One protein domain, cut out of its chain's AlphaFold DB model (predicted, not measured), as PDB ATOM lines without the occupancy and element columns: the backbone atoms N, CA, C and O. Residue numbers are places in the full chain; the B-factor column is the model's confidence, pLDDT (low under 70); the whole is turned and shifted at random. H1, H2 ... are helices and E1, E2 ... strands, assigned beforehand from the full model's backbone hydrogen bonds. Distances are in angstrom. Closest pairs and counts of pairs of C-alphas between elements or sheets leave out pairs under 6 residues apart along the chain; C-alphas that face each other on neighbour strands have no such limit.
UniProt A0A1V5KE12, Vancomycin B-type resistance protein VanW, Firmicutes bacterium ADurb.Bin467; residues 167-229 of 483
ATOM      1  N   LYS A 167     165.379 298.661 213.817       95.69
ATOM      2  CA  LYS A 167     164.724 299.066 215.058       95.69
ATOM      3  C   LYS A 167     163.708 297.995 215.431       95.69
ATOM      4  O   LYS A 167     162.885 297.635 214.589       95.69
ATOM      5  N   PRO A 168     163.733 297.471 216.665       95.88
ATOM      6  CA  PRO A 168     162.709 296.535 217.094       95.88
ATOM      7  C   PRO A 168     161.347 297.233 217.116       95.88
ATOM      8  O   PRO A 168     161.259 298.429 217.403       95.88
ATOM      9  N   ALA A 169     160.288 296.473 216.842       96.62
ATOM     10  CA  ALA A 169     158.944 296.934 217.149       96.62
ATOM     11  C   ALA A 169     158.775 297.046 218.668       96.62
ATOM     12  O   ALA A 169     159.402 296.306 219.430       96.62
ATOM     13  N   VAL A 170     157.937 297.983 219.101       96.00
ATOM     14  CA  VAL A 170     157.643 298.216 220.516       96.00
ATOM     15  C   VAL A 170     156.156 298.002 220.729       96.00
ATOM     16  O   VAL A 170     155.342 298.675 220.097       96.00
ATOM     17  N   ASP A 171     155.813 297.071 221.614       93.44
ATOM     18  CA  ASP A 171     154.429 296.767 221.972       93.44
ATOM     19  C   ASP A 171     153.795 297.887 222.798       93.44
ATOM     20  O   ASP A 171     154.470 298.601 223.546       93.44
ATOM     21  N   ALA A 172     152.473 298.017 222.697       93.62
ATOM     22  CA  ALA A 172     151.717 298.861 223.607       93.62
ATOM     23  C   ALA A 172     151.738 298.280 225.032       93.62
ATOM     24  O   ALA A 172     151.645 297.068 225.240       93.62
ATOM     25  N   VAL A 173     151.807 299.162 226.030       91.19
ATOM     26  CA  VAL A 173     151.788 298.791 227.450       91.19
ATOM     27  C   VAL A 173     150.511 299.310 228.085       91.19
ATOM     28  O   VAL A 173     150.218 300.502 228.020       91.19
ATOM     29  N   VAL A 174     149.779 298.429 228.761       90.94
ATOM     30  CA  VAL A 174     148.610 298.788 229.571       90.94
ATOM     31  C   VAL A 174     148.994 298.838 231.043       90.94
ATOM     32  O   VAL A 174     149.721 297.981 231.544       90.94
ATOM     33  N   ALA A 175     148.495 299.852 231.741       89.44
ATOM     34  CA  ALA A 175     148.593 299.969 233.187       89.44
ATOM     35  C   ALA A 175     147.196 299.930 233.809       89.44
ATOM     36  O   ALA A 175     146.240 300.433 233.226       89.44
ATOM     37  N   LEU A 176     147.084 299.370 235.014       84.56
ATOM     38  CA  LEU A 176     145.860 299.436 235.814       84.56
ATOM     39  C   LEU A 176     145.907 300.648 236.743       84.56
ATOM     40  O   LEU A 176     146.830 300.774 237.549       84.56
ATOM     41  N   GLY A 177     144.907 301.520 236.624       82.69
ATOM     42  CA  GLY A 177     144.618 302.585 237.583       82.69
ATOM     43  C   GLY A 177     143.365 302.284 238.408       82.69
ATOM     44  O   GLY A 177     142.722 301.249 238.225       82.69
ATOM     45  N   ASP A 178     143.000 303.215 239.290       77.38
ATOM     46  CA  ASP A 178     141.813 303.099 240.151       77.38
ATOM     47  C   ASP A 178     140.500 303.013 239.344       77.38
ATOM     48  O   ASP A 178     139.561 302.332 239.757       77.38
ATOM     49  N   ASP A 179     140.464 303.638 238.162       78.50
ATOM     50  CA  ASP A 179     139.309 303.660 237.251       78.50
ATOM     51  C   ASP A 179     139.315 302.513 236.214       78.50
ATOM     52  O   ASP A 179     138.421 302.433 235.370       78.50
ATOM     53  N   GLY A 180     140.303 301.609 236.268       80.94
ATOM     54  CA  GLY A 180     140.474 300.498 235.325       80.94
ATOM     55  C   GLY A 180     141.761 300.573 234.490       80.94
ATOM     56  O   GLY A 180     142.647 301.393 234.762       80.94
ATOM     57  N   PRO A 181     141.922 299.675 233.499       88.62
ATOM     58  CA  PRO A 181     143.101 299.651 232.645       88.62
ATOM     59  C   PRO A 181     143.093 300.799 231.628       88.62
ATOM     60  O   PRO A 181     142.049 301.174 231.101       88.62
ATOM     61  N   TRP A 182     144.273 301.328 231.313       91.81
ATOM     62  CA  TRP A 182     144.477 302.333 230.270       91.81
ATOM     63  C   TRP A 182     145.805 302.098 229.544       91.81
ATOM     64  O   TRP A 182     146.753 301.552 230.116       91.81
ATOM     65  N   VAL A 183     145.883 302.508 228.274       93.69
ATOM     66  CA  VAL A 183     147.117 302.400 227.481       93.69
ATOM     67  C   VAL A 183     148.124 303.435 227.973       93.69
ATOM     68  O   VAL A 183     147.970 304.631 227.726       93.69
ATOM     69  N   LYS A 184     149.153 302.956 228.668       93.25
ATOM     70  CA  LYS A 184     150.228 303.759 229.245       93.25
ATOM     71  C   LYS A 184     151.238 304.191 228.193       93.25
ATOM     72  O   LYS A 184     151.494 305.383 228.050       93.25
ATOM     73  N   ASP A 185     151.779 303.220 227.465       95.06
ATOM     74  CA  ASP A 185     152.773 303.447 226.421       95.06
ATOM     75  C   ASP A 185     152.197 302.956 225.091       95.06
ATOM     76  O   ASP A 185     151.639 301.860 225.010       95.06
ATOM     77  N   LYS A 186     152.282 303.791 224.053       96.31
ATOM     78  CA  LYS A 186     151.798 303.441 222.713       96.31
ATOM     79  C   LYS A 186     152.802 302.542 222.007       96.31
ATOM     80  O   LYS A 186     154.008 302.720 222.159       96.31
ATOM     81  N   SER A 187     152.283 301.638 221.189       96.38
ATOM     82  CA  SER A 187     153.088 300.816 220.297       96.38
ATOM     83  C   SER A 187     153.752 301.650 219.200       96.38
ATOM     84  O   SER A 187     153.215 302.671 218.761       96.38
ATOM     85  N   SER A 188     154.878 301.167 218.684       96.69
ATOM     86  CA  SER A 188     155.497 301.701 217.472       96.69
ATOM     87  C   SER A 188     156.031 300.581 216.595       96.69
ATOM     88  O   SER A 188     156.659 299.644 217.091       96.69
ATOM     89  N   ASP A 189     155.826 300.722 215.290       97.06
ATOM     90  CA  ASP A 189     156.431 299.836 214.304       97.06
ATOM     91  C   ASP A 189     157.959 299.876 214.404       97.06
ATOM     92  O   ASP A 189     158.572 300.929 214.603       97.06
ATOM     93  N   GLY A 190     158.561 298.706 214.246       96.44
ATOM     94  CA  GLY A 190     159.979 298.545 213.998       96.44
ATOM     95  C   GLY A 190     160.281 298.536 212.505       96.44
ATOM     96  O   GLY A 190     159.400 298.579 211.646       96.44
ATOM     97  N   SER A 191     161.558 298.416 212.191       96.56
ATOM     98  CA  SER A 191     162.053 298.327 210.826       96.56
ATOM     99  C   SER A 191     163.272 297.422 210.780       96.56
ATOM    100  O   SER A 191     164.000 297.298 211.763       96.56
ATOM    101  N   LYS A 192     163.501 296.782 209.640       97.38
ATOM    102  CA  LYS A 192     164.673 295.946 209.391       97.38
ATOM    103  C   LYS A 192     165.098 296.095 207.943       97.38
ATOM    104  O   LYS A 192     164.254 296.035 207.060       97.38
ATOM    105  N   LEU A 193     166.383 296.287 207.680       97.94
ATOM    106  CA  LEU A 193     166.898 296.366 206.317       97.94
ATOM    107  C   LEU A 193     166.584 295.076 205.548       97.94
ATOM    108  O   LEU A 193     166.916 293.978 206.006       97.94
ATOM    109  N   ASP A 194     166.006 295.206 204.354       98.12
ATOM    110  CA  ASP A 194     165.933 294.092 203.411       98.12
ATOM    111  C   ASP A 194     167.300 293.959 202.730       98.12
ATOM    112  O   ASP A 194     167.622 294.652 201.759       98.12
ATOM    113  N   VAL A 195     168.142 293.099 203.305       97.25
ATOM    114  CA  VAL A 195     169.524 292.890 202.860       97.25
ATOM    115  C   VAL A 195     169.572 292.380 201.419       97.25
ATOM    116  O   VAL A 195     170.364 292.880 200.622       97.25
ATOM    117  N   ASP A 196     168.698 291.446 201.048       96.62
ATOM    118  CA  ASP A 196     168.699 290.842 199.715       96.62
ATOM    119  C   ASP A 196     168.286 291.850 198.639       96.62
ATOM    120  O   ASP A 196     168.887 291.914 197.559       96.62
ATOM    121  N   ALA A 197     167.257 292.656 198.910       96.94
ATOM    122  CA  ALA A 197     166.850 293.727 198.009       96.94
ATOM    123  C   ALA A 197     167.909 294.837 197.943       96.94
ATOM    124  O   ALA A 197     168.206 295.334 196.854       96.94
ATOM    125  N   THR A 198     168.541 295.164 199.072       97.31
ATOM    126  CA  THR A 198     169.645 296.130 199.126       97.31
ATOM    127  C   THR A 198     170.826 295.673 198.275       97.31
ATOM    128  O   THR A 198     171.289 296.432 197.428       97.31
ATOM    129  N   LEU A 199     171.269 294.420 198.394       96.06
ATOM    130  CA  LEU A 199     172.357 293.873 197.574       96.06
ATOM    131  C   LEU A 199     172.049 293.948 196.072       96.06
ATOM    132  O   LEU A 199     172.928 294.273 195.274       96.06
ATOM    133  N   LYS A 200     170.797 293.703 195.664       93.75
ATOM    134  CA  LYS A 200     170.374 293.869 194.261       93.75
ATOM    135  C   LYS A 200     170.490 295.322 193.797       93.75
ATOM    136  O   LYS A 200     170.948 295.552 192.678       93.75
ATOM    137  N   ILE A 201     170.108 296.281 194.642       94.69
ATOM    138  CA  ILE A 201     170.256 297.717 194.360       94.69
ATOM    139  C   ILE A 201     171.736 298.075 194.218       94.69
ATOM    140  O   ILE A 201     172.112 298.654 193.203       94.69
ATOM    141  N   LEU A 202     172.582 297.678 195.173       94.94
ATOM    142  CA  LEU A 202     174.020 297.963 195.138       94.94
ATOM    143  C   LEU A 202     174.685 297.367 193.893       94.94
ATOM    144  O   LEU A 202     175.424 298.062 193.200       94.94
ATOM    145  N   ASN A 203     174.372 296.115 193.547       91.06
ATOM    146  CA  ASN A 203     174.882 295.474 192.333       91.06
ATOM    147  C   ASN A 203     174.470 296.223 191.062       91.06
ATOM    148  O   ASN A 203     175.291 296.424 190.169       91.06
ATOM    149  N   ASN A 204     173.211 296.657 190.974       88.31
ATOM    150  CA  ASN A 204     172.721 297.428 189.835       88.31
ATOM    151  C   ASN A 204     173.415 298.800 189.745       88.31
ATOM    152  O   ASN A 204     173.907 299.172 188.680       88.31
ATOM    153  N   LEU A 205     173.552 299.506 190.870       91.19
ATOM    154  CA  LEU A 205     174.270 300.780 190.932       91.19
ATOM    155  C   LEU A 205     175.725 300.636 190.480       91.19
ATOM    156  O   LEU A 205     176.189 301.413 189.650       91.19
ATOM    157  N   MET A 206     176.431 299.603 190.944       89.56
ATOM    158  CA  MET A 206     177.800 299.342 190.499       89.56
ATOM    159  C   MET A 206     177.876 299.017 188.999       89.56
ATOM    160  O   MET A 206     178.811 299.458 188.338       89.56
ATOM    161  N   LEU A 207     176.917 298.281 188.426       83.56
ATOM    162  CA  LEU A 207     176.941 297.913 187.001       83.56
ATOM    163  C   LEU A 207     176.562 299.065 186.066       83.56
ATOM    164  O   LEU A 207     177.191 299.254 185.024       83.56
ATOM    165  N   THR A 208     175.489 299.780 186.394       80.94
ATOM    166  CA  THR A 208     174.813 300.694 185.462       80.94
ATOM    167  C   THR A 208     174.458 302.050 186.058       80.94
ATOM    168  O   THR A 208     174.014 302.922 185.314       80.94
ATOM    169  N   GLY A 209     174.679 302.253 187.358       78.00
ATOM    170  CA  GLY A 209     174.336 303.492 188.046       78.00
ATOM    171  C   GLY A 209     175.170 304.691 187.597       78.00
ATOM    172  O   GLY A 209     176.366 304.584 187.274       78.00
ATOM    173  N   ALA A 210     174.528 305.857 187.605       80.00
ATOM    174  CA  ALA A 210     175.170 307.139 187.352       80.00
ATOM    175  C   ALA A 210     175.816 307.699 188.631       80.00
ATOM    176  O   ALA A 210     175.338 307.487 189.744       80.00
ATOM    177  N   ALA A 211     176.909 308.453 188.486       78.88
ATOM    178  CA  ALA A 211     177.515 309.138 189.627       78.88
ATOM    179  C   ALA A 211     176.530 310.160 190.228       78.88
ATOM    180  O   ALA A 211     175.920 310.939 189.493       78.88
ATOM    181  N   GLY A 212     176.392 310.161 191.555       80.69
ATOM    182  CA  GLY A 212     175.436 310.999 192.280       80.69
ATOM    183  C   GLY A 212     173.989 310.500 192.225       80.69
ATOM    184  O   GLY A 212     173.090 311.213 192.664       80.69
ATOM    185  N   GLU A 213     173.744 309.303 191.683       90.44
ATOM    186  CA  GLU A 213     172.422 308.686 191.720       90.44
ATOM    187  C   GLU A 213     171.995 308.413 193.163       90.44
ATOM    188  O   GLU A 213     172.797 307.985 194.001       90.44
ATOM    189  N   ARG A 214     170.720 308.698 193.440       94.06
ATOM    190  CA  ARG A 214     170.135 308.620 194.774       94.06
ATOM    191  C   ARG A 214     169.098 307.509 194.833       94.06
ATOM    192  O   ARG A 214     168.140 307.540 194.066       94.06
ATOM    193  N   MET A 215     169.268 306.574 195.762       95.81
ATOM    194  CA  MET A 215     168.420 305.388 195.890       95.81
ATOM    195  C   MET A 215     167.888 305.215 197.307       95.81
ATOM    196  O   MET A 215     168.628 305.314 198.285       95.81
ATOM    197  N   GLU A 216     166.596 304.920 197.412       96.81
ATOM    198  CA  GLU A 216     165.980 304.562 198.686       96.81
ATOM    199  C   GLU A 216     166.286 303.106 199.038       96.81
ATOM    200  O   GLU A 216     166.152 302.215 198.194       96.81
ATOM    201  N   LEU A 217     166.686 302.863 200.284       97.50
ATOM    202  CA  LEU A 217     166.935 301.523 200.790       97.50
ATOM    203  C   LEU A 217     165.637 300.879 201.292       97.50
ATOM    204  O   LEU A 217     164.913 301.489 202.088       97.50
ATOM    205  N   PRO A 218     165.347 299.642 200.854       97.31
ATOM    206  CA  PRO A 218     164.163 298.919 201.273       97.31
ATOM    207  C   PRO A 218     164.318 298.442 202.717       97.31
ATOM    208  O   PRO A 218     165.321 297.830 203.088       97.31
ATOM    209  N   VAL A 219     163.288 298.685 203.520       97.12
ATOM    210  CA  VAL A 219     163.160 298.114 204.860       97.12
ATOM    211  C   VAL A 219     161.861 297.326 204.955       97.12
ATOM    212  O   VAL A 219     160.820 297.732 204.437       97.12
ATOM    213  N   GLU A 220     161.924 296.201 205.645       96.94
ATOM    214  CA  GLU A 220     160.772 295.472 206.136       96.94
ATOM    215  C   GLU A 220     160.234 296.177 207.387       96.94
ATOM    216  O   GLU A 220     160.985 296.471 208.319       96.94
ATOM    217  N   ILE A 221     158.930 296.455 207.412       96.50
ATOM    218  CA  ILE A 221     158.264 297.022 208.586       96.50
ATOM    219  C   ILE A 221     157.901 295.887 209.539       96.50
ATOM    220  O   ILE A 221     157.108 295.008 209.198       96.50
ATOM    221  N   LEU A 222     158.455 295.933 210.747       96.06
ATOM    222  CA  LEU A 222     158.153 294.976 211.805       96.06
ATOM    223  C   LEU A 222     156.979 295.511 212.621       96.06
ATOM    224  O   LEU A 222     157.089 296.557 213.258       96.06
ATOM    225  N   LYS A 223     155.846 294.810 212.613       93.12
ATOM    226  CA  LYS A 223     154.698 295.192 213.440       93.12
ATOM    227  C   LYS A 223     154.908 294.764 214.896       93.12
ATOM    228  O   LYS A 223     155.501 293.706 215.123       93.12
ATOM    229  N   PRO A 224     154.452 295.567 215.872       93.69
ATOM    230  CA  PRO A 224     154.426 295.135 217.265       93.69
ATOM    231  C   PRO A 224     153.497 293.929 217.412       93.69
ATOM    232  O   PRO A 224     152.533 293.786 216.658       93.69
ATOM    233  N   ALA A 225     153.786 293.064 218.380       88.94
ATOM    234  CA  ALA A 225     152.923 291.942 218.718       88.94
ATOM    235  C   ALA A 225     151.599 292.424 219.327       88.94
ATOM    236  O   ALA A 225     150.575 291.779 219.128       88.94
ATOM    237  N   ILE A 226     151.621 293.559 220.036       90.31
ATOM    238  CA  ILE A 226     150.416 294.241 220.517       90.31
ATOM    239  C   ILE A 226     150.426 295.687 220.044       90.31
ATOM    240  O   ILE A 226     151.248 296.500 220.485       90.31
ATOM    241  N   THR A 227     149.483 296.025 219.167       94.19
ATOM    242  CA  THR A 227     149.296 297.404 218.719       94.19
ATOM    243  C   THR A 227     148.578 298.243 219.780       94.19
ATOM    244  O   THR A 227     147.958 297.739 220.720       94.19
ATOM    245  N   THR A 228     148.660 299.565 219.640       94.88
ATOM    246  CA  THR A 228     147.914 300.511 220.480       94.88
ATOM    247  C   THR A 228     146.413 300.298 220.322       94.88
ATOM    248  O   THR A 228     145.661 300.433 221.287       94.88
ATOM    249  N   GLU A 229     145.987 299.950 219.113       93.00
ATOM    250  CA  GLU A 229     144.622 299.615 218.746       93.00
ATOM    251  C   GLU A 229     144.170 298.337 219.469       93.00
ATOM    252  O   GLU A 229     143.201 298.400 220.223       93.00
TER     253      GLU A 229
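AT A GLANCE: This is residues 167 to 229 of the 483 residues of the protein "Vancomycin B-type resistance protein VanW" of Firmicutes bacterium ADurb.Bin467 (UniProt A0A1V5KE12). A long thin rod, with a two-stranded hairpin of E1 and E2 at one end, a second short two-stranded ribbon of E3 and E5 in its middle, and an open loop at the other end, where H1 makes one side and the stretch with E4 makes the return. The printed part has 63 residues with one named helix and five named strands, in the order E1, E2, E3, H1, E4, E5. Each of the two sheets has two antiparallel strands, E1 - E2 and E3 - E5, and the class is mixed, helices and strands. The whole is extended, with a radius of gyration of the C-alphas of 19.4 A and spans of 64 by 20 by 14 A.

IN THESE COORDINATES: E1 is residues 173 to 177, 13.0 A from first to last C-alpha, and begins with C-alpha 173 at (151.788, 298.791, 227.450). E2, residues 180 to 185, is the longest strand by residues and measures 15.5 A. E3 is residues 190 to 193, 10.6 A long, and E5 is residues 219 to 222, 9.1 A long, ending with C-alpha 222 at (158.153, 294.976, 211.805). H1, residues 195 to 208, measures 19.8 A and ends with C-alpha 208 at (174.813, 300.694, 185.462). E4 is residues 214 to 216, 7.0 A long.

HOW THE PARTS SIT: E1 and E2 form a hairpin, antiparallel at 144 degrees between their directions. N 175 and O 182 are 2.9 A apart, and N 182 and O 175 are 2.9 A apart, both within hydrogen-bond range. The C-alphas of Val 174 and Val 183 face each other at 4.4 A. E2 is apart from E3. E3 and E5 are antiparallel neighbours at 149 degrees, with N 190 and O 222 at 2.8 A and N 220 and O 192 at 2.7 A, within hydrogen-bond range. H1 follows E3 after 1 residue, and each of its O i to N i+4 pairs is within hydrogen-bond range. H1 and E4 are near each other, with 7 pairs of C-alphas within 10 A and the closest at 8.0 A. H1 and E5 are only just apart, with the closest C-alphas at 8.5 A. E4 pairs with no named strand and runs on into E5 across a break of 2 residues, at 22 degrees.

THE WHOLE: The two C-alphas farthest apart are those of Asp 178 and Leu 207, at 63.9 A. The C-alphas of Lys 167 and Glu 229, the first and last printed, are 20.4 A apart. The printed part has no cut, and the five links between named elements are tight. The mean pLDDT of the printed part is 92.0, and no printed residue is under 70.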